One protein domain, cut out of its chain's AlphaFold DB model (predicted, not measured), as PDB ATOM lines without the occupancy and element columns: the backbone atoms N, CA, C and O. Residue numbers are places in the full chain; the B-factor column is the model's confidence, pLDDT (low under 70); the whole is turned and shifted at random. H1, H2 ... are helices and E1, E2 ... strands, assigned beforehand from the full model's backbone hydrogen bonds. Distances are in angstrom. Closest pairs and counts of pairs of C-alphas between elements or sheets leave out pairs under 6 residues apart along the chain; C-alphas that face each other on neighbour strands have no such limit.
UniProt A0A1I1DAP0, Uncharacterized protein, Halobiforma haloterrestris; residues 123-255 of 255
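Overview. This is residues 123 to 255 of the 255 residues of an uncharacterized protein of Halobiforma haloterrestris (UniProt A0A1I1DAP0). A twisted sheet of five strands is covered on one face by H5 and the short H1, and beyond its E2 and E1 end sits a small, loosely made lobe of three short helices, H2, H3 and H4, with long loops. The printed part has 133 residues with five named helices and five named strands, in the order H1 E1 E2 H2 H3 H4 E3 E4 E5 H5. The sheet runs E2 E1 E3 E4 E5, all antiparallel, and the class is mixed, helices and strands. The whole is compact, with a radius of gyration of the C-alphas of 15.7 A, yet elongated, spanning 46 by 30 by 23 A.

Along the chain. Find C-alpha 123 at (4.672, 44.184, 20.718); from there H1 runs to residue 130, 10.5 A. E1, residues 134 to 141, is 20.3 A long and bends by 58 degrees at residue 137. Next come E2, residues 146 to 148, H2, residues 150 to 156, H3, residues 161 to 167, and H4, residues 180 to 185. Look for C-alpha 207 at (-5.441, 46.050, 21.100), where E3 begins; it runs 27.9 A to residue 217 and bends by 74 degrees at residue 210. E4, residues 220 to 227, is 23.6 A long, and E5, residues 230 to 235, is 17.0 A. H5, residues 238 to 253, runs 20.4 A to C-alpha 253 at (10.649, 53.892, 18.969).

Arrangement. Start in the sheet at N 139 and O 210, 2.8 A apart, within hydrogen-bond range between E1 and E3. The hairpin E1 and E2 has N 147 and O 140 at 2.9 A. E3 E4 E5 is a meander, each strand the antiparallel neighbour of the one before, with N 213 and O 224 at 2.9 A and N 225 and O 232 at 2.9 A. H1 and H5 lie on the same face, making two layers, helices over one face of a sheet. H1 is over E3 at a height of 8.6 A. H5 is over E4 at 9.9 A, slantwise at 36 degrees on the local plane. Residues 247 to 252 of H5 touch H1, the closest C-alphas being those of Ser 124 and Val 252, 4.9 A. H2 only grazes the sheet, with residues 150 to 151. H3 touches H4, closest at the C-alphas of Val 162 and Glu 181, 6.3 A. H3 and H5 are apart. Every O i to N i+4 pair is within hydrogen-bond range in H1, H3, H4 and H5; in H2, 2 of 3 are.

Size, cuts and confidence. The C-alphas farthest apart, of Glu 163 and Glu 238, are 46.5 A from each other. The printed part has no cut and ends at Ser 255, the chain's last residue. The links H3 to H4 and H4 to E3 are long, 12 and 21 residues. The mean pLDDT of the printed part is 86.6; look for values under 70 at residues 188 to 192, 194 to 198 and 200.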
ATOM      1  N   ASP A 123       3.777  44.966  19.853       87.62
ATOM      2  CA  ASP A 123       4.672  44.184  20.718       87.62
ATOM      3  C   ASP A 123       5.593  45.098  21.539       87.62
ATOM      4  O   ASP A 123       5.815  44.892  22.727       87.62
ATOM      5  N   SER A 124       6.111  46.141  20.896       90.56
ATOM      6  CA  SER A 124       7.002  47.134  21.490       90.56
ATOM      7  C   SER A 124       6.300  47.982  22.545       90.56
ATOM      8  O   SER A 124       6.844  48.230  23.618       90.56
ATOM      9  N   PHE A 125       5.063  48.394  22.261       91.25
ATOM     10  CA  PHE A 125       4.263  49.155  23.206       91.25
ATOM     11  C   PHE A 125       3.843  48.309  24.407       91.25
ATOM     12  O   PHE A 125       3.903  48.797  25.528       91.25
ATOM     13  N   TRP A 126       3.513  47.033  24.198       88.81
ATOM     14  CA  TRP A 126       3.271  46.101  25.299       88.81
ATOM     15  C   TRP A 126       4.479  45.965  26.221       88.81
ATOM     16  O   TRP A 126       4.311  46.141  27.419       88.81
ATOM     17  N   ARG A 127       5.692  45.778  25.685       86.88
ATOM     18  CA  ARG A 127       6.915  45.723  26.513       86.88
ATOM     19  C   ARG A 127       7.135  46.977  27.347       86.88
ATOM     20  O   ARG A 127       7.630  46.887  28.462       86.88
ATOM     21  N   PHE A 128       6.797  48.139  26.793       92.88
ATOM     22  CA  PHE A 128       6.850  49.386  27.543       92.88
ATOM     23  C   PHE A 128       5.859  49.352  28.714       92.88
ATOM     24  O   PHE A 128       6.268  49.593  29.840       92.88
ATOM     25  N   ILE A 129       4.601  48.960  28.481       91.69
ATOM     26  CA  ILE A 129       3.597  48.823  29.553       91.69
ATOM     27  C   ILE A 129       3.992  47.760  30.591       91.69
ATOM     28  O   ILE A 129       3.818  47.995  31.781       91.69
ATOM     29  N   GLU A 130       4.565  46.630  30.172       86.12
ATOM     30  CA  GLU A 130       5.074  45.579  31.068       86.12
ATOM     31  C   GLU A 130       6.219  46.063  31.969       86.12
ATOM     32  O   GLU A 130       6.431  45.511  33.045       86.12
ATOM     33  N   ALA A 131       6.962  47.087  31.542       89.31
ATOM     34  CA  ALA A 131       8.044  47.682  32.317       89.31
ATOM     35  C   ALA A 131       7.567  48.738  33.331       89.31
ATOM     36  O   ALA A 131       8.400  49.284  34.057       89.31
ATOM     37  N   ALA A 132       6.270  49.064  33.365       92.88
ATOM     38  CA  ALA A 132       5.715  49.999  34.336       92.88
ATOM     39  C   ALA A 132       5.684  49.394  35.745       92.88
ATOM     40  O   ALA A 132       5.392  48.213  35.922       92.88
ATOM     41  N   ASP A 133       5.926  50.224  36.762       92.56
ATOM     42  CA  ASP A 133       5.853  49.797  38.163       92.56
ATOM     43  C   ASP A 133       4.407  49.513  38.593       92.56
ATOM     44  O   ASP A 133       4.156  48.648  39.431       92.56
ATOM     45  N   SER A 134       3.437  50.228  38.014       89.88
ATOM     46  CA  SER A 134       2.015  49.938  38.195       89.88
ATOM     47  C   SER A 134       1.184  50.331  36.981       89.88
ATOM     48  O   SER A 134       1.455  51.338  36.327       89.88
ATOM     49  N   VAL A 135       0.115  49.574  36.727       90.25
ATOM     50  CA  VAL A 135      -0.891  49.867  35.697       90.25
ATOM     51  C   VAL A 135      -2.240  50.073  36.382       90.25
ATOM     52  O   VAL A 135      -2.820  49.129  36.914       90.25
ATOM     53  N   GLU A 136      -2.733  51.310  36.392       88.62
ATOM     54  CA  GLU A 136      -3.984  51.685  37.064       88.62
ATOM     55  C   GLU A 136      -5.209  51.348  36.207       88.62
ATOM     56  O   GLU A 136      -6.202  50.797  36.687       88.62
ATOM     57  N   THR A 137      -5.123  51.642  34.910       90.88
ATOM     58  CA  THR A 137      -6.169  51.344  33.929       90.88
ATOM     59  C   THR A 137      -5.557  50.575  32.772       90.88
ATOM     60  O   THR A 137      -4.538  51.003  32.234       90.88
ATOM     61  N   LEU A 138      -6.204  49.492  32.328       91.38
ATOM     62  CA  LEU A 138      -5.850  48.829  31.073       91.38
ATOM     63  C   LEU A 138      -7.098  48.334  30.351       91.38
ATOM     64  O   LEU A 138      -7.588  47.237  30.601       91.38
ATOM     65  N   ARG A 139      -7.590  49.117  29.395       91.81
ATOM     66  CA  ARG A 139      -8.715  48.707  28.554       91.81
ATOM     67  C   ARG A 139      -8.227  48.139  27.247       91.81
ATOM     68  O   ARG A 139      -7.559  48.815  26.461       91.81
ATOM     69  N   LEU A 140      -8.649  46.914  26.989       89.44
ATOM     70  CA  LEU A 140      -8.270  46.158  25.815       89.44
ATOM     71  C   LEU A 140      -9.482  45.953  24.921       89.44
ATOM     72  O   LEU A 140     -10.586  45.677  25.382       89.44
ATOM     73  N   ARG A 141      -9.273  46.081  23.615       88.25
ATOM     74  CA  ARG A 141     -10.238  45.717  22.584       88.25
ATOM     75  C   ARG A 141      -9.852  44.354  22.028       88.25
ATOM     76  O   ARG A 141      -8.885  44.248  21.273       88.25
ATOM     77  N   GLY A 142     -10.605  43.334  22.424       83.62
ATOM     78  CA  GLY A 142     -10.547  42.000  21.837       83.62
ATOM     79  C   GLY A 142     -11.421  41.880  20.580       83.62
ATOM     80  O   GLY A 142     -12.049  42.858  20.161       83.62
ATOM     81  N   PRO A 143     -11.492  40.681  19.975       80.62
ATOM     82  CA  PRO A 143     -12.260  40.445  18.753       80.62
ATOM     83  C   PRO A 143     -13.769  40.679  18.914       80.62
ATOM     84  O   PRO A 143     -14.420  41.158  17.986       80.62
ATOM     85  N   GLU A 144     -14.322  40.346  20.085       81.62
ATOM     86  CA  GLU A 144     -15.770  40.370  20.335       81.62
ATOM     87  C   GLU A 144     -16.221  41.534  21.228       81.62
ATOM     88  O   GLU A 144     -17.348  42.013  21.094       81.62
ATOM     89  N   THR A 145     -15.354  42.017  22.124       86.19
ATOM     90  CA  THR A 145     -15.688  43.079  23.080       86.19
ATOM     91  C   THR A 145     -14.470  43.903  23.495       86.19
ATOM     92  O   THR A 145     -13.320  43.501  23.309       86.19
ATOM     93  N   THR A 146     -14.735  45.055  24.109       88.94
ATOM     94  CA  THR A 146     -13.766  45.770  24.947       88.94
ATOM     95  C   THR A 146     -13.945  45.335  26.400       88.94
ATOM     96  O   THR A 146     -15.078  45.130  26.838       88.94
ATOM     97  N   TYR A 147     -12.848  45.220  27.140       88.25
ATOM     98  CA  TYR A 147     -12.842  44.832  28.547       88.25
ATOM     99  C   TYR A 147     -11.745  45.570  29.320       88.25
ATOM    100  O   TYR A 147     -10.766  46.028  28.726       88.25
ATOM    101  N   ASP A 148     -11.925  45.709  30.632       88.75
ATOM    102  CA  ASP A 148     -10.956  46.349  31.523       88.75
ATOM    103  C   ASP A 148     -10.080  45.298  32.216       88.75
ATOM    104  O   ASP A 148     -10.491  44.665  33.187       88.75
ATOM    105  N   ALA A 149      -8.883  45.067  31.684       86.12
ATOM    106  CA  ALA A 149      -7.970  44.025  32.136       86.12
ATOM    107  C   ALA A 149      -7.414  44.275  33.547       86.12
ATOM    108  O   ALA A 149      -7.050  43.310  34.215       86.12
ATOM    109  N   SER A 150      -7.406  45.515  34.056       83.25
ATOM    110  CA  SER A 150      -6.982  45.775  35.444       83.25
ATOM    111  C   SER A 150      -7.918  45.123  36.470       83.25
ATOM    112  O   SER A 150      -7.490  44.743  37.561       83.25
ATOM    113  N   LYS A 151      -9.179  44.864  36.097       86.94
ATOM    114  CA  LYS A 151     -10.130  44.114  36.930       86.94
ATOM    115  C   LYS A 151      -9.758  42.650  37.127       86.94
ATOM    116  O   LYS A 151     -10.246  42.042  38.076       86.94
ATOM    117  N   LEU A 152      -8.918  42.070  36.267       83.38
ATOM    118  CA  LEU A 152      -8.495  40.675  36.415       83.38
ATOM    119  C   LEU A 152      -7.712  40.465  37.706       83.38
ATOM    120  O   LEU A 152      -7.935  39.471  38.388       83.38
ATOM    121  N   ILE A 153      -6.881  41.435  38.091       81.06
ATOM    122  CA  ILE A 153      -6.171  41.401  39.372       81.06
ATOM    123  C   ILE A 153      -7.183  41.334  40.516       81.06
ATOM    124  O   ILE A 153      -7.069  40.487  41.396       81.06
ATOM    125  N   HIS A 154      -8.204  42.195  40.502       84.50
ATOM    126  CA  HIS A 154      -9.246  42.184  41.529       84.50
ATOM    127  C   HIS A 154      -9.981  40.844  41.576       84.50
ATOM    128  O   HIS A 154     -10.133  40.282  42.657       84.50
ATOM    129  N   LEU A 155     -10.355  40.302  40.415       86.50
ATOM    130  CA  LEU A 155     -11.037  39.016  40.288       86.50
ATOM    131  C   LEU A 155     -10.219  37.853  40.874       86.50
ATOM    132  O   LEU A 155     -10.772  37.001  41.565       86.50
ATOM    133  N   LEU A 156      -8.904  37.842  40.642       85.00
ATOM    134  CA  LEU A 156      -7.986  36.810  41.131       85.00
ATOM    135  C   LEU A 156      -7.847  36.788  42.661       85.00
ATOM    136  O   LEU A 156      -7.514  35.751  43.226       85.00
ATOM    137  N   HIS A 157      -8.140  37.895  43.347       85.12
ATOM    138  CA  HIS A 157      -8.102  37.963  44.811       85.12
ATOM    139  C   HIS A 157      -9.340  37.358  45.500       85.12
ATOM    140  O   HIS A 157      -9.388  37.319  46.732       85.12
ATOM    141  N   HIS A 158     -10.344  36.903  44.745       86.56
ATOM    142  CA  HIS A 158     -11.503  36.206  45.301       86.56
ATOM    143  C   HIS A 158     -11.219  34.715  45.536       86.56
ATOM    144  O   HIS A 158     -10.425  34.106  44.825       86.56
ATOM    145  N   ASP A 159     -11.913  34.114  46.513       84.94
ATOM    146  CA  ASP A 159     -11.753  32.692  46.872       84.94
ATOM    147  C   ASP A 159     -12.045  31.738  45.695       84.94
ATOM    148  O   ASP A 159     -11.405  30.695  45.569       84.94
ATOM    149  N   ASP A 160     -13.012  32.098  44.843       88.94
ATOM    150  CA  ASP A 160     -13.333  31.412  43.589       88.94
ATOM    151  C   ASP A 160     -13.483  32.460  42.465       88.94
ATOM    152  O   ASP A 160     -14.561  33.049  42.294       88.94
ATOM    153  N   PRO A 161     -12.400  32.753  41.720       89.12
ATOM    154  CA  PRO A 161     -12.416  33.736  40.636       89.12
ATOM    155  C   PRO A 161     -13.401  33.379  39.515       89.12
ATOM    156  O   PRO A 161     -14.007  34.269  38.921       89.12
ATOM    157  N   VAL A 162     -13.613  32.087  39.240       88.94
ATOM    158  CA  VAL A 162     -14.518  31.634  38.172       88.94
ATOM    159  C   VAL A 162     -15.975  31.833  38.590       88.94
ATOM    160  O   VAL A 162     -16.764  32.402  37.835       88.94
ATOM    161  N   GLU A 163     -16.356  31.435  39.807       90.88
ATOM    162  CA  GLU A 163     -17.708  31.693  40.322       90.88
ATOM    163  C   GLU A 163     -17.987  33.202  40.427       90.88
ATOM    164  O   GLU A 163     -19.073  33.675  40.061       90.88
ATOM    165  N   THR A 164     -16.998  33.975  40.879       92.31
ATOM    166  CA  THR A 164     -17.091  35.437  40.995       92.31
ATOM    167  C   THR A 164     -17.303  36.094  39.629       92.31
ATOM    168  O   THR A 164     -18.199  36.930  39.492       92.31
ATOM    169  N   LEU A 165     -16.575  35.656  38.591       91.19
ATOM    170  CA  LEU A 165     -16.728  36.146  37.217       91.19
ATOM    171  C   LEU A 165     -18.187  36.071  36.744       91.19
ATOM    172  O   LEU A 165     -18.667  36.998  36.088       91.19
ATOM    173  N   HIS A 166     -18.906  34.995  37.082       92.12
ATOM    174  CA  HIS A 166     -20.296  34.753  36.662       92.12
ATOM    175  C   HIS A 166     -21.347  35.429  37.541       92.12
ATOM    176  O   HIS A 166     -22.396  35.858  37.039       92.12
ATOM    177  N   SER A 167     -21.093  35.525  38.842       93.25
ATOM    178  CA  SER A 167     -22.066  36.011  39.823       93.25
ATOM    179  C   SER A 167     -22.018  37.523  40.039       93.25
ATOM    180  O   SER A 167     -23.074  38.127  40.253       93.25
ATOM    181  N   ASP A 168     -20.846  38.145  39.921       93.69
ATOM    182  CA  ASP A 168     -20.684  39.576  40.151       93.69
ATOM    183  C   ASP A 168     -20.813  40.372  38.831       93.69
ATOM    184  O   ASP A 168     -20.090  40.108  37.860       93.69
ATOM    185  N   PRO A 169     -21.753  41.336  38.732       91.31
ATOM    186  CA  PRO A 169     -21.887  42.187  37.551       91.31
ATOM    187  C   PRO A 169     -20.671  43.095  37.292       91.31
ATOM    188  O   PRO A 169     -20.517  43.550  36.155       91.31
ATOM    189  N   GLU A 170     -19.819  43.358  38.288       90.31
ATOM    190  CA  GLU A 170     -18.606  44.179  38.155       90.31
ATOM    191  C   GLU A 170     -17.638  43.647  37.085       90.31
ATOM    192  O   GLU A 170     -17.061  44.432  36.325       90.31
ATOM    193  N   PHE A 171     -17.541  42.319  36.977       90.31
ATOM    194  CA  PHE A 171     -16.652  41.594  36.062       90.31
ATOM    195  C   PHE A 171     -17.343  41.149  34.766       90.31
ATOM    196  O   PHE A 171     -16.812  40.338  34.006       90.31
ATOM    197  N   SER A 172     -18.558  41.637  34.498       87.69
ATOM    198  CA  SER A 172     -19.350  41.187  33.346       87.69
ATOM    199  C   SER A 172     -18.694  41.461  31.987       87.69
ATOM    200  O   SER A 172     -18.924  40.704  31.045       87.69
ATOM    201  N   ASP A 173     -17.854  42.491  31.889       84.88
ATOM    202  CA  ASP A 173     -17.069  42.834  30.701       84.88
ATOM    203  C   ASP A 173     -15.948  41.828  30.407       84.88
ATOM    204  O   ASP A 173     -15.656  41.569  29.239       84.88
ATOM    205  N   LEU A 174     -15.379  41.196  31.438       86.50
ATOM    206  CA  LEU A 174     -14.325  40.184  31.295       86.50
ATOM    207  C   LEU A 174     -14.831  38.884  30.652       86.50
ATOM    208  O   LEU A 174     -14.058  38.132  30.069       86.50
ATOM    209  N   ARG A 175     -16.143  38.620  30.698       84.81
ATOM    210  CA  ARG A 175     -16.756  37.392  30.151       84.81
ATOM    211  C   ARG A 175     -16.656  37.277  28.630       84.81
ATOM    212  O   ARG A 175     -16.892  36.202  28.093       84.81
ATOM    213  N   GLY A 176     -16.365  38.378  27.936       76.25
ATOM    214  CA  GLY A 176     -16.133  38.369  26.489       76.25
ATOM    215  C   GLY A 176     -14.670  38.146  26.096       76.25
ATOM    216  O   GLY A 176     -14.349  38.238  24.914       76.25
ATOM    217  N   ILE A 177     -13.781  37.895  27.060       78.56
ATOM    218  CA  ILE A 177     -12.395  37.510  26.795       78.56
ATOM    219  C   ILE A 177     -12.362  36.018  26.446       78.56
ATOM    220  O   ILE A 177     -12.872  35.175  27.187       78.56
ATOM    221  N   GLU A 178     -11.745  35.680  25.315       73.75
ATOM    222  CA  GLU A 178     -11.575  34.288  24.904       73.75
ATOM    223  C   GLU A 178     -10.684  33.538  25.907       73.75
ATOM    224  O   GLU A 178      -9.644  34.043  26.320       73.75
ATOM    225  N   ASN A 179     -11.084  32.322  26.294       75.44
ATOM    226  CA  ASN A 179     -10.350  31.451  27.225       75.44
ATOM    227  C   ASN A 179     -10.113  32.034  28.632       75.44
ATOM    228  O   ASN A 179      -9.259  31.529  29.359       75.44
ATOM    229  N   ILE A 180     -10.879  33.046  29.050       79.75
ATOM    230  CA  ILE A 180     -10.660  33.707  30.343       79.75
ATOM    231  C   ILE A 180     -10.779  32.767  31.537       79.75
ATOM    232  O   ILE A 180      -9.977  32.847  32.455       79.75
ATOM    233  N   GLU A 181     -11.719  31.822  31.503       83.25
ATOM    234  CA  GLU A 181     -11.853  30.811  32.554       83.25
ATOM    235  C   GLU A 181     -10.603  29.933  32.631       83.25
ATOM    236  O   GLU A 181     -10.069  29.723  33.712       83.25
ATOM    237  N   THR A 182     -10.075  29.499  31.484       80.56
ATOM    238  CA  THR A 182      -8.839  28.708  31.424       80.56
ATOM    239  C   THR A 182      -7.637  29.497  31.943       80.56
ATOM    240  O   THR A 182      -6.806  28.936  32.651       80.56
ATOM    241  N   ALA A 183      -7.555  30.794  31.631       77.06
ATOM    242  CA  ALA A 183      -6.505  31.665  32.151       77.06
ATOM    243  C   ALA A 183      -6.607  31.810  33.679       77.06
ATOM    244  O   ALA A 183      -5.605  31.649  34.371       77.06
ATOM    245  N   LEU A 184      -7.813  32.013  34.221       81.44
ATOM    246  CA  LEU A 184      -8.050  32.089  35.668       81.44
ATOM    247  C   LEU A 184      -7.724  30.765  36.374       81.44
ATOM    248  O   LEU A 184      -7.098  30.770  37.427       81.44
ATOM    249  N   GLU A 185      -8.102  29.632  35.781       82.19
ATOM    250  CA  GLU A 185      -7.817  28.293  36.310       82.19
ATOM    251  C   GLU A 185      -6.322  27.937  36.272       82.19
ATOM    252  O   GLU A 185      -5.877  27.101  37.058       82.19
ATOM    253  N   SER A 186      -5.545  28.544  35.368       76.88
ATOM    254  CA  SER A 186      -4.098  28.304  35.267       76.88
ATOM    255  C   SER A 186      -3.256  29.045  36.307       76.88
ATOM    256  O   SER A 186      -2.065  28.760  36.438       76.88
ATOM    257  N   VAL A 187      -3.852  29.978  37.055       76.12
ATOM    258  CA  VAL A 187      -3.154  30.705  38.116       76.12
ATOM    259  C   VAL A 187      -3.046  29.815  39.356       76.12
ATOM    260  O   VAL A 187      -3.979  29.707  40.150       76.12
ATOM    261  N   ASP A 188      -1.877  29.199  39.546       65.88
ATOM    262  CA  ASP A 188      -1.598  28.314  40.688       65.88
ATOM    263  C   ASP A 188      -1.631  29.052  42.043       65.88
ATOM    264  O   ASP A 188      -1.922  28.453  43.084       65.88
ATOM    265  N   SER A 189      -1.298  30.347  42.073       66.44
ATOM    266  CA  SER A 189      -1.303  31.172  43.288       66.44
ATOM    267  C   SER A 189      -1.542  32.653  42.966       66.44
ATOM    268  O   SER A 189      -0.610  33.342  42.561       66.44
ATOM    269  N   PRO A 190      -2.757  33.186  43.211       65.00
ATOM    270  CA  PRO A 190      -3.088  34.593  42.960       65.00
ATOM    271  C   PRO A 190      -2.172  35.605  43.655       65.00
ATOM    272  O   PRO A 190      -2.028  36.727  43.191       65.00
ATOM    273  N   SER A 191      -1.523  35.207  44.751       63.81
ATOM    274  CA  SER A 191      -0.560  36.038  45.478       63.81
ATOM    275  C   SER A 191       0.760  36.285  44.740       63.81
ATOM    276  O   SER A 191       1.564  37.064  45.237       63.81
ATOM    277  N   GLU A 192       1.024  35.584  43.633       67.44
ATOM    278  CA  GLU A 192       2.215  35.790  42.794       67.44
ATOM    279  C   GLU A 192       1.968  36.784  41.647       67.44
ATOM    280  O   GLU A 192       2.912  37.150  40.958       67.44
ATOM    281  N   ILE A 193       0.719  37.227  41.451       71.56
ATOM    282  CA  ILE A 193       0.339  38.208  40.431       71.56
ATOM    283  C   ILE A 193       0.335  39.584  41.090       71.56
ATOM    284  O   ILE A 193      -0.550  39.903  41.886       71.56
ATOM    285  N   GLU A 194       1.344  40.392  40.776       65.56
ATOM    286  CA  GLU A 194       1.507  41.740  41.323       65.56
ATOM    287  C   GLU A 194       0.888  42.798  40.397       65.56
ATOM    288  O   GLU A 194       0.469  43.859  40.870       65.56
ATOM    289  N   GLY A 195       0.747  42.501  39.100       68.44
ATOM    290  CA  GLY A 195       0.142  43.411  38.133       68.44
ATOM    291  C   GLY A 195      -0.406  42.750  36.866       68.44
ATOM    292  O   GLY A 195      -0.353  41.538  36.678       68.44
ATOM    293  N   VAL A 196      -0.965  43.572  35.972       68.44
ATOM    294  CA  VAL A 196      -1.572  43.102  34.712       68.44
ATOM    295  C   VAL A 196      -0.514  42.514  33.775       68.44
ATOM    296  O   VAL A 196      -0.821  41.644  32.968       68.44
ATOM    297  N   GLN A 197       0.733  42.957  33.919       66.38
ATOM    298  CA  GLN A 197       1.903  42.441  33.218       66.38
ATOM    299  C   GLN A 197       2.217  40.968  33.526       66.38
ATOM    300  O   GLN A 197       2.882  40.318  32.726       66.38
ATOM    301  N   ASP A 198       1.720  40.427  34.643       67.38
ATOM    302  CA  ASP A 198       1.910  39.016  35.004       67.38
ATOM    303  C   ASP A 198       0.831  38.105  34.385       67.38
ATOM    304  O   ASP A 198       0.862  36.885  34.552       67.38
ATOM    305  N   LEU A 199      -0.147  38.687  33.680       70.56
ATOM    306  CA  LEU A 199      -1.245  37.960  33.051       70.56
ATOM    307  C   LEU A 199      -0.886  37.565  31.611       70.56
ATOM    308  O   LEU A 199      -0.423  38.392  30.828       70.56
ATOM    309  N   ASP A 200      -1.182  36.317  31.230       69.94
ATOM    310  CA  ASP A 200      -0.986  35.796  29.864       69.94
ATOM    311  C   ASP A 200      -2.072  36.319  28.901       69.94
ATOM    312  O   ASP A 200      -2.962  35.598  28.445       69.94
ATOM    313  N   ILE A 201      -2.055  37.628  28.647       74.25
ATOM    314  CA  ILE A 201      -2.962  38.287  27.708       74.25
ATOM    315  C   ILE A 201      -2.447  38.062  26.286       74.25
ATOM    316  O   ILE A 201      -1.327  38.441  25.947       74.25
ATOM    317  N   ASP A 202      -3.291  37.514  25.405       76.06
ATOM    318  CA  ASP A 202      -2.936  37.330  23.996       76.06
ATOM    319  C   ASP A 202      -2.799  38.682  23.274       76.06
ATOM    320  O   ASP A 202      -3.761  39.260  22.746       76.06
ATOM    321  N   ILE A 203      -1.565  39.181  23.215       74.69
ATOM    322  CA  ILE A 203      -1.208  40.436  22.551       74.69
ATOM    323  C   ILE A 203      -1.507  40.419  21.044       74.69
ATOM    324  O   ILE A 203      -1.668  41.479  20.441       74.69
ATOM    325  N   TYR A 204      -1.620  39.256  20.394       78.19
ATOM    326  CA  TYR A 204      -1.871  39.174  18.950       78.19
ATOM    327  C   TYR A 204      -3.340  39.384  18.593       78.19
ATOM    328  O   TYR A 204      -3.643  39.906  17.512       78.19
ATOM    329  N   ASN A 205      -4.248  39.073  19.513       80.38
ATOM    330  CA  ASN A 205      -5.688  39.231  19.316       80.38
ATOM    331  C   ASN A 205      -6.283  40.430  20.066       80.38
ATOM    332  O   ASN A 205      -7.464  40.735  19.892       80.38
ATOM    333  N   THR A 206      -5.474  41.151  20.842       82.69
ATOM    334  CA  THR A 206      -5.918  42.301  21.637       82.69
ATOM    335  C   THR A 206      -5.217  43.592  21.223       82.69
ATOM    336  O   THR A 206      -4.060  43.616  20.800       82.69
ATOM    337  N   LEU A 207      -5.953  44.699  21.300       86.56
ATOM    338  CA  LEU A 207      -5.441  46.050  21.100       86.56
ATOM    339  C   LEU A 207      -5.596  46.844  22.391       86.56
ATOM    340  O   LEU A 207      -6.681  46.847  22.967       86.56
ATOM    341  N   ILE A 208      -4.560  47.573  22.795       89.19
ATOM    342  CA  ILE A 208      -4.678  48.556  23.874       89.19
ATOM    343  C   ILE A 208      -5.555  49.710  23.363       89.19
ATOM    344  O   ILE A 208      -5.231  50.329  22.350       89.19
ATOM    345  N   ASP A 209      -6.687  49.972  24.020       90.56
ATOM    346  CA  ASP A 209      -7.577  51.108  23.721       90.56
ATOM    347  C   ASP A 209      -7.308  52.286  24.669       90.56
ATOM    348  O   ASP A 209      -7.351  53.446  24.250       90.56
ATOM    349  N   GLU A 210      -7.013  51.976  25.934       93.88
ATOM    350  CA  GLU A 210      -6.662  52.928  26.989       93.88
ATOM    351  C   GLU A 210      -5.696  52.266  27.978       93.88
ATOM    352  O   GLU A 210      -5.917  51.122  28.374       93.88
ATOM    353  N   VAL A 211      -4.640  52.971  28.379       93.62
ATOM    354  CA  VAL A 211      -3.761  52.559  29.478       93.62
ATOM    355  C   VAL A 211      -3.311  53.771  30.285       93.62
ATOM    356  O   VAL A 211      -2.999  54.818  29.717       93.62
ATOM    357  N   GLU A 212      -3.286  53.610  31.603       94.94
ATOM    358  CA  GLU A 212      -2.700  54.545  32.561       94.94
ATOM    359  C   GLU A 212      -1.694  53.769  33.408       94.94
ATOM    360  O   GLU A 212      -2.059  52.794  34.068       94.94
ATOM    361  N   ALA A 213      -0.425  54.157  33.314       94.50
ATOM    362  CA  ALA A 213       0.690  53.450  33.923       94.50
ATOM    363  C   ALA A 213       1.639  54.427  34.622       94.50
ATOM    364  O   ALA A 213       1.882  55.529  34.127       94.50
ATOM    365  N   THR A 214       2.208  54.008  35.746       95.62
ATOM    366  CA  THR A 214       3.126  54.812  36.557       95.62
ATOM    367  C   THR A 214       4.505  54.173  36.574       95.62
ATOM    368  O   THR A 214       4.647  52.967  36.768       95.62
ATOM    369  N   TYR A 215       5.520  55.017  36.423       96.12
ATOM    370  CA  TYR A 215       6.928  54.667  36.551       96.12
ATOM    371  C   TYR A 215       7.553  55.419  37.722       96.12
ATOM    372  O   TYR A 215       7.243  56.591  37.953       96.12
ATOM    373  N   TRP A 216       8.469  54.766  38.426       96.25
ATOM    374  CA  TRP A 216       9.208  55.305  39.555       96.25
ATOM    375  C   TRP A 216      10.680  55.468  39.197       96.25
ATOM    376  O   TRP A 216      11.361  54.536  38.775       96.25
ATOM    377  N   PHE A 217      11.209  56.662  39.438       96.62
ATOM    378  CA  PHE A 217      12.627  56.954  39.285       96.62
ATOM    379  C   PHE A 217      13.126  57.759  40.479       96.62
ATOM    380  O   PHE A 217      12.648  58.858  40.750       96.62
ATOM    381  N   ASN A 218      14.084  57.204  41.227       94.75
ATOM    382  CA  ASN A 218      14.660  57.839  42.420       94.75
ATOM    383  C   ASN A 218      13.615  58.342  43.444       94.75
ATOM    384  O   ASN A 218      13.843  59.331  44.141       94.75
ATOM    385  N   GLY A 219      12.484  57.635  43.561       95.06
ATOM    386  CA  GLY A 219      11.392  57.969  44.483       95.06
ATOM    387  C   GLY A 219      10.387  59.001  43.963       95.06
ATOM    388  O   GLY A 219       9.486  59.361  44.714       95.06
ATOM    389  N   TRP A 220      10.531  59.453  42.715       97.12
ATOM    390  CA  TRP A 220       9.589  60.332  42.023       97.12
ATOM    391  C   TRP A 220       8.834  59.570  40.949       97.12
ATOM    392  O   TRP A 220       9.378  58.658  40.323       97.12
ATOM    393  N   THR A 221       7.598  59.978  40.715       95.88
ATOM    394  CA  THR A 221       6.710  59.329  39.757       95.88
ATOM    395  C   THR A 221       6.690  60.040  38.407       95.88
ATOM    396  O   THR A 221       6.990  61.237  38.274       95.88
ATOM    397  N   ALA A 222       6.353  59.264  37.384       95.88
ATOM    398  CA  ALA A 222       5.974  59.729  36.065       95.88
ATOM    399  C   ALA A 222       4.816  58.862  35.552       95.88
ATOM    400  O   ALA A 222       4.948  57.648  35.402       95.88
ATOM    401  N   ASN A 223       3.676  59.500  35.313       95.25
ATOM    402  CA  ASN A 223       2.444  58.895  34.837       95.25
ATOM    403  C   ASN A 223       2.361  59.021  33.321       95.25
ATOM    404  O   ASN A 223       2.410  60.113  32.751       95.25
ATOM    405  N   PHE A 224       2.212  57.879  32.672       94.56
ATOM    406  CA  PHE A 224       2.017  57.761  31.245       94.56
ATOM    407  C   PHE A 224       0.572  57.374  30.963       94.56
ATOM    408  O   PHE A 224       0.046  56.410  31.518       94.56
ATOM    409  N   TRP A 225      -0.049  58.101  30.045       93.94
ATOM    410  CA  TRP A 225      -1.410  57.840  29.619       93.94
ATOM    411  C   TRP A 225      -1.472  57.689  28.108       93.94
ATOM    412  O   TRP A 225      -0.936  58.505  27.357       93.94
ATOM    413  N   TYR A 226      -2.178  56.659  27.661       92.12
ATOM    414  CA  TYR A 226      -2.513  56.455  26.263       92.12
ATOM    415  C   TYR A 226      -4.003  56.212  26.120       92.12
ATOM    416  O   TYR A 226      -4.574  55.388  26.832       92.12
ATOM    417  N   ARG A 227      -4.626  56.859  25.136       90.75
ATOM    418  CA  ARG A 227      -6.005  56.565  24.757       90.75
ATOM    419  C   ARG A 227      -6.254  56.897  23.301       90.75
ATOM    420  O   ARG A 227      -6.130  58.043  22.885       90.75
ATOM    421  N   ARG A 228      -6.702  55.902  22.531       82.94
ATOM    422  CA  ARG A 228      -7.143  56.085  21.131       82.94
ATOM    423  C   ARG A 228      -6.137  56.838  20.245       82.94
ATOM    424  O   ARG A 228      -6.537  57.632  19.398       82.94
ATOM    425  N   GLY A 229      -4.845  56.567  20.413       79.94
ATOM    426  CA  GLY A 229      -3.784  57.221  19.642       79.94
ATOM    427  C   GLY A 229      -3.236  58.499  20.277       79.94
ATOM    428  O   GLY A 229      -2.183  58.959  19.850       79.94
ATOM    429  N   GLU A 230      -3.898  59.035  21.302       85.75
ATOM    430  CA  GLU A 230      -3.384  60.152  22.085       85.75
ATOM    431  C   GLU A 230      -2.459  59.644  23.182       85.75
ATOM    432  O   GLU A 230      -2.739  58.632  23.825       85.75
ATOM    433  N   LEU A 231      -1.368  60.369  23.400       89.38
ATOM    434  CA  LEU A 231      -0.331  60.038  24.363       89.38
ATOM    435  C   LEU A 231      -0.036  61.246  25.233       89.38
ATOM    436  O   LEU A 231       0.188  62.344  24.714       89.38
ATOM    437  N   LYS A 232      -0.002  61.034  26.545       91.44
ATOM    438  CA  LYS A 232       0.326  62.058  27.529       91.44
ATOM    439  C   LYS A 232       1.328  61.537  28.545       91.44
ATOM    440  O   LYS A 232       1.351  60.350  28.864       91.44
ATOM    441  N   LEU A 233       2.138  62.458  29.045       93.00
ATOM    442  CA  LEU A 233       3.114  62.212  30.097       93.00
ATOM    443  C   LEU A 233       3.001  63.330  31.133       93.00
ATOM    444  O   LEU A 233       3.023  64.511  30.785       93.00
ATOM    445  N   ASP A 234       2.886  62.953  32.394       92.81
ATOM    446  CA  ASP A 234       2.943  63.868  33.528       92.81
ATOM    447  C   ASP A 234       3.966  63.337  34.525       92.81
ATOM    448  O   ASP A 234       3.974  62.148  34.828       92.81
ATOM    449  N   ALA A 235       4.872  64.179  34.999       93.44
ATOM    450  CA  ALA A 235       5.997  63.740  35.814       93.44
ATOM    451  C   ALA A 235       6.299  64.745  36.917       93.44
ATOM    452  O   ALA A 235       6.248  65.956  36.708       93.44
ATOM    453  N   GLU A 236       6.665  64.237  38.093       93.94
ATOM    454  CA  GLU A 236       6.959  65.085  39.252       93.94
ATOM    455  C   GLU A 236       8.283  65.850  39.111       93.94
ATOM    456  O   GLU A 236       8.469  66.888  39.749       93.94
ATOM    457  N   THR A 237       9.213  65.346  38.291       94.06
ATOM    458  CA  THR A 237      10.542  65.936  38.083       94.06
ATOM    459  C   THR A 237      11.004  65.785  36.634       94.06
ATOM    460  O   THR A 237      10.561  64.883  35.925       94.06
ATOM    461  N   GLU A 238      11.948  66.629  36.207       92.75
ATOM    462  CA  GLU A 238      12.610  66.492  34.899       92.75
ATOM    463  C   GLU A 238      13.327  65.141  34.757       92.75
ATOM    464  O   GLU A 238      13.265  64.525  33.698       92.75
ATOM    465  N   ASP A 239      13.937  64.636  35.834       95.50
ATOM    466  CA  ASP A 239      14.648  63.354  35.834       95.50
ATOM    467  C   ASP A 239      13.693  62.159  35.673       95.50
ATOM    468  O   ASP A 239      13.949  61.273  34.858       95.50
ATOM    469  N   SER A 240      12.570  62.125  36.409       95.75
ATOM    470  CA  SER A 240      11.567  61.057  36.249       95.75
ATOM    471  C   SER A 240      10.894  61.111  34.879       95.75
ATOM    472  O   SER A 240      10.626  60.070  34.276       95.75
ATOM    473  N   ARG A 241      10.702  62.318  34.337       95.06
ATOM    474  CA  ARG A 241      10.241  62.522  32.963       95.06
ATOM    475  C   ARG A 241      11.232  61.957  31.948       95.06
ATOM    476  O   ARG A 241      10.844  61.171  31.087       95.06
ATOM    477  N   GLU A 242      12.499  62.349  32.047       95.94
ATOM    478  CA  GLU A 242      13.575  61.903  31.162       95.94
ATOM    479  C   GLU A 242      13.713  60.380  31.190       95.94
ATOM    480  O   GLU A 242      13.840  59.755  30.140       95.94
ATOM    481  N   TYR A 243      13.619  59.773  32.374       96.62
ATOM    482  CA  TYR A 243      13.682  58.326  32.543       96.62
ATOM    483  C   TYR A 243      12.603  57.605  31.724       96.62
ATOM    484  O   TYR A 243      12.926  56.734  30.913       96.62
ATOM    485  N   VAL A 244      11.335  58.014  31.855       96.56
ATOM    486  CA  VAL A 244      10.228  57.415  31.086       96.56
ATOM    487  C   VAL A 244      10.373  57.674  29.593       96.56
ATOM    488  O   VAL A 244      10.101  56.779  28.793       96.56
ATOM    489  N   ILE A 245      10.846  58.857  29.191       95.81
ATOM    490  CA  ILE A 245      11.102  59.143  27.776       95.81
ATOM    491  C   ILE A 245      12.163  58.190  27.216       95.81
ATOM    492  O   ILE A 245      11.963  57.631  26.138       95.81
ATOM    493  N   GLN A 246      13.267  57.961  27.932       96.56
ATOM    494  CA  GLN A 246      14.317  57.056  27.465       96.56
ATOM    495  C   GLN A 246      13.841  55.600  27.384       96.56
ATOM    496  O   GLN A 246      14.202  54.904  26.429       96.56
ATOM    497  N   LEU A 247      13.008  55.145  28.330       96.12
ATOM    498  CA  LEU A 247      12.344  53.838  28.255       96.12
ATOM    499  C   LEU A 247      11.428  53.750  27.031       96.12
ATOM    500  O   LEU A 247      11.548  52.814  26.246       96.12
ATOM    501  N   PHE A 248      10.576  54.753  26.812       95.31
ATOM    502  CA  PHE A 248       9.669  54.800  25.666       95.31
ATOM    503  C   PHE A 248      10.430  54.796  24.335       95.31
ATOM    504  O   PHE A 248      10.109  54.049  23.412       95.31
ATOM    505  N   GLU A 249      11.489  55.595  24.227       95.25
ATOM    506  CA  GLU A 249      12.350  55.624  23.049       95.25
ATOM    507  C   GLU A 249      13.031  54.272  22.797       95.25
ATOM    508  O   GLU A 249      13.066  53.807  21.655       95.25
ATOM    509  N   ARG A 250      13.556  53.631  23.849       94.88
ATOM    510  CA  ARG A 250      14.191  52.310  23.764       94.88
ATOM    511  C   ARG A 250      13.183  51.249  23.339       94.88
ATOM    512  O   ARG A 250      13.439  50.525  22.382       94.88
ATOM    513  N   ASP A 251      12.058  51.155  24.029       93.94
ATOM    514  CA  ASP A 251      11.157  50.018  23.884       93.94
ATOM    515  C   ASP A 251      10.223  50.177  22.694       93.94
ATOM    516  O   ASP A 251       9.965  49.190  22.012       93.94
ATOM    517  N   VAL A 252       9.778  51.404  22.402       92.94
ATOM    518  CA  VAL A 252       8.703  51.676  21.436       92.94
ATOM    519  C   VAL A 252       9.207  52.270  20.124       92.94
ATOM    520  O   VAL A 252       8.703  51.910  19.062       92.94
ATOM    521  N   LEU A 253      10.188  53.176  20.169       91.62
ATOM    522  CA  LEU A 253      10.649  53.892  18.969       91.62
ATOM    523  C   LEU A 253      11.876  53.267  18.298       91.62
ATOM    524  O   LEU A 253      12.147  53.573  17.137       91.62
ATOM    525  N   SER A 254      12.624  52.412  19.001       88.19
ATOM    526  CA  SER A 254      13.822  51.759  18.451       88.19
ATOM    527  C   SER A 254      13.587  50.355  17.881       88.19
ATOM    528  O   SER A 254      14.504  49.773  17.295       88.19
ATOM    529  N   SER A 255      12.375  49.822  18.059       70.00
ATOM    530  CA  SER A 255      11.981  48.460  17.683       70.00
ATOM    531  C   SER A 255      11.732  48.260  16.192       70.00
ATOM    532  O   SER A 255      11.067  49.142  15.601       70.00
TER     533      SER A 255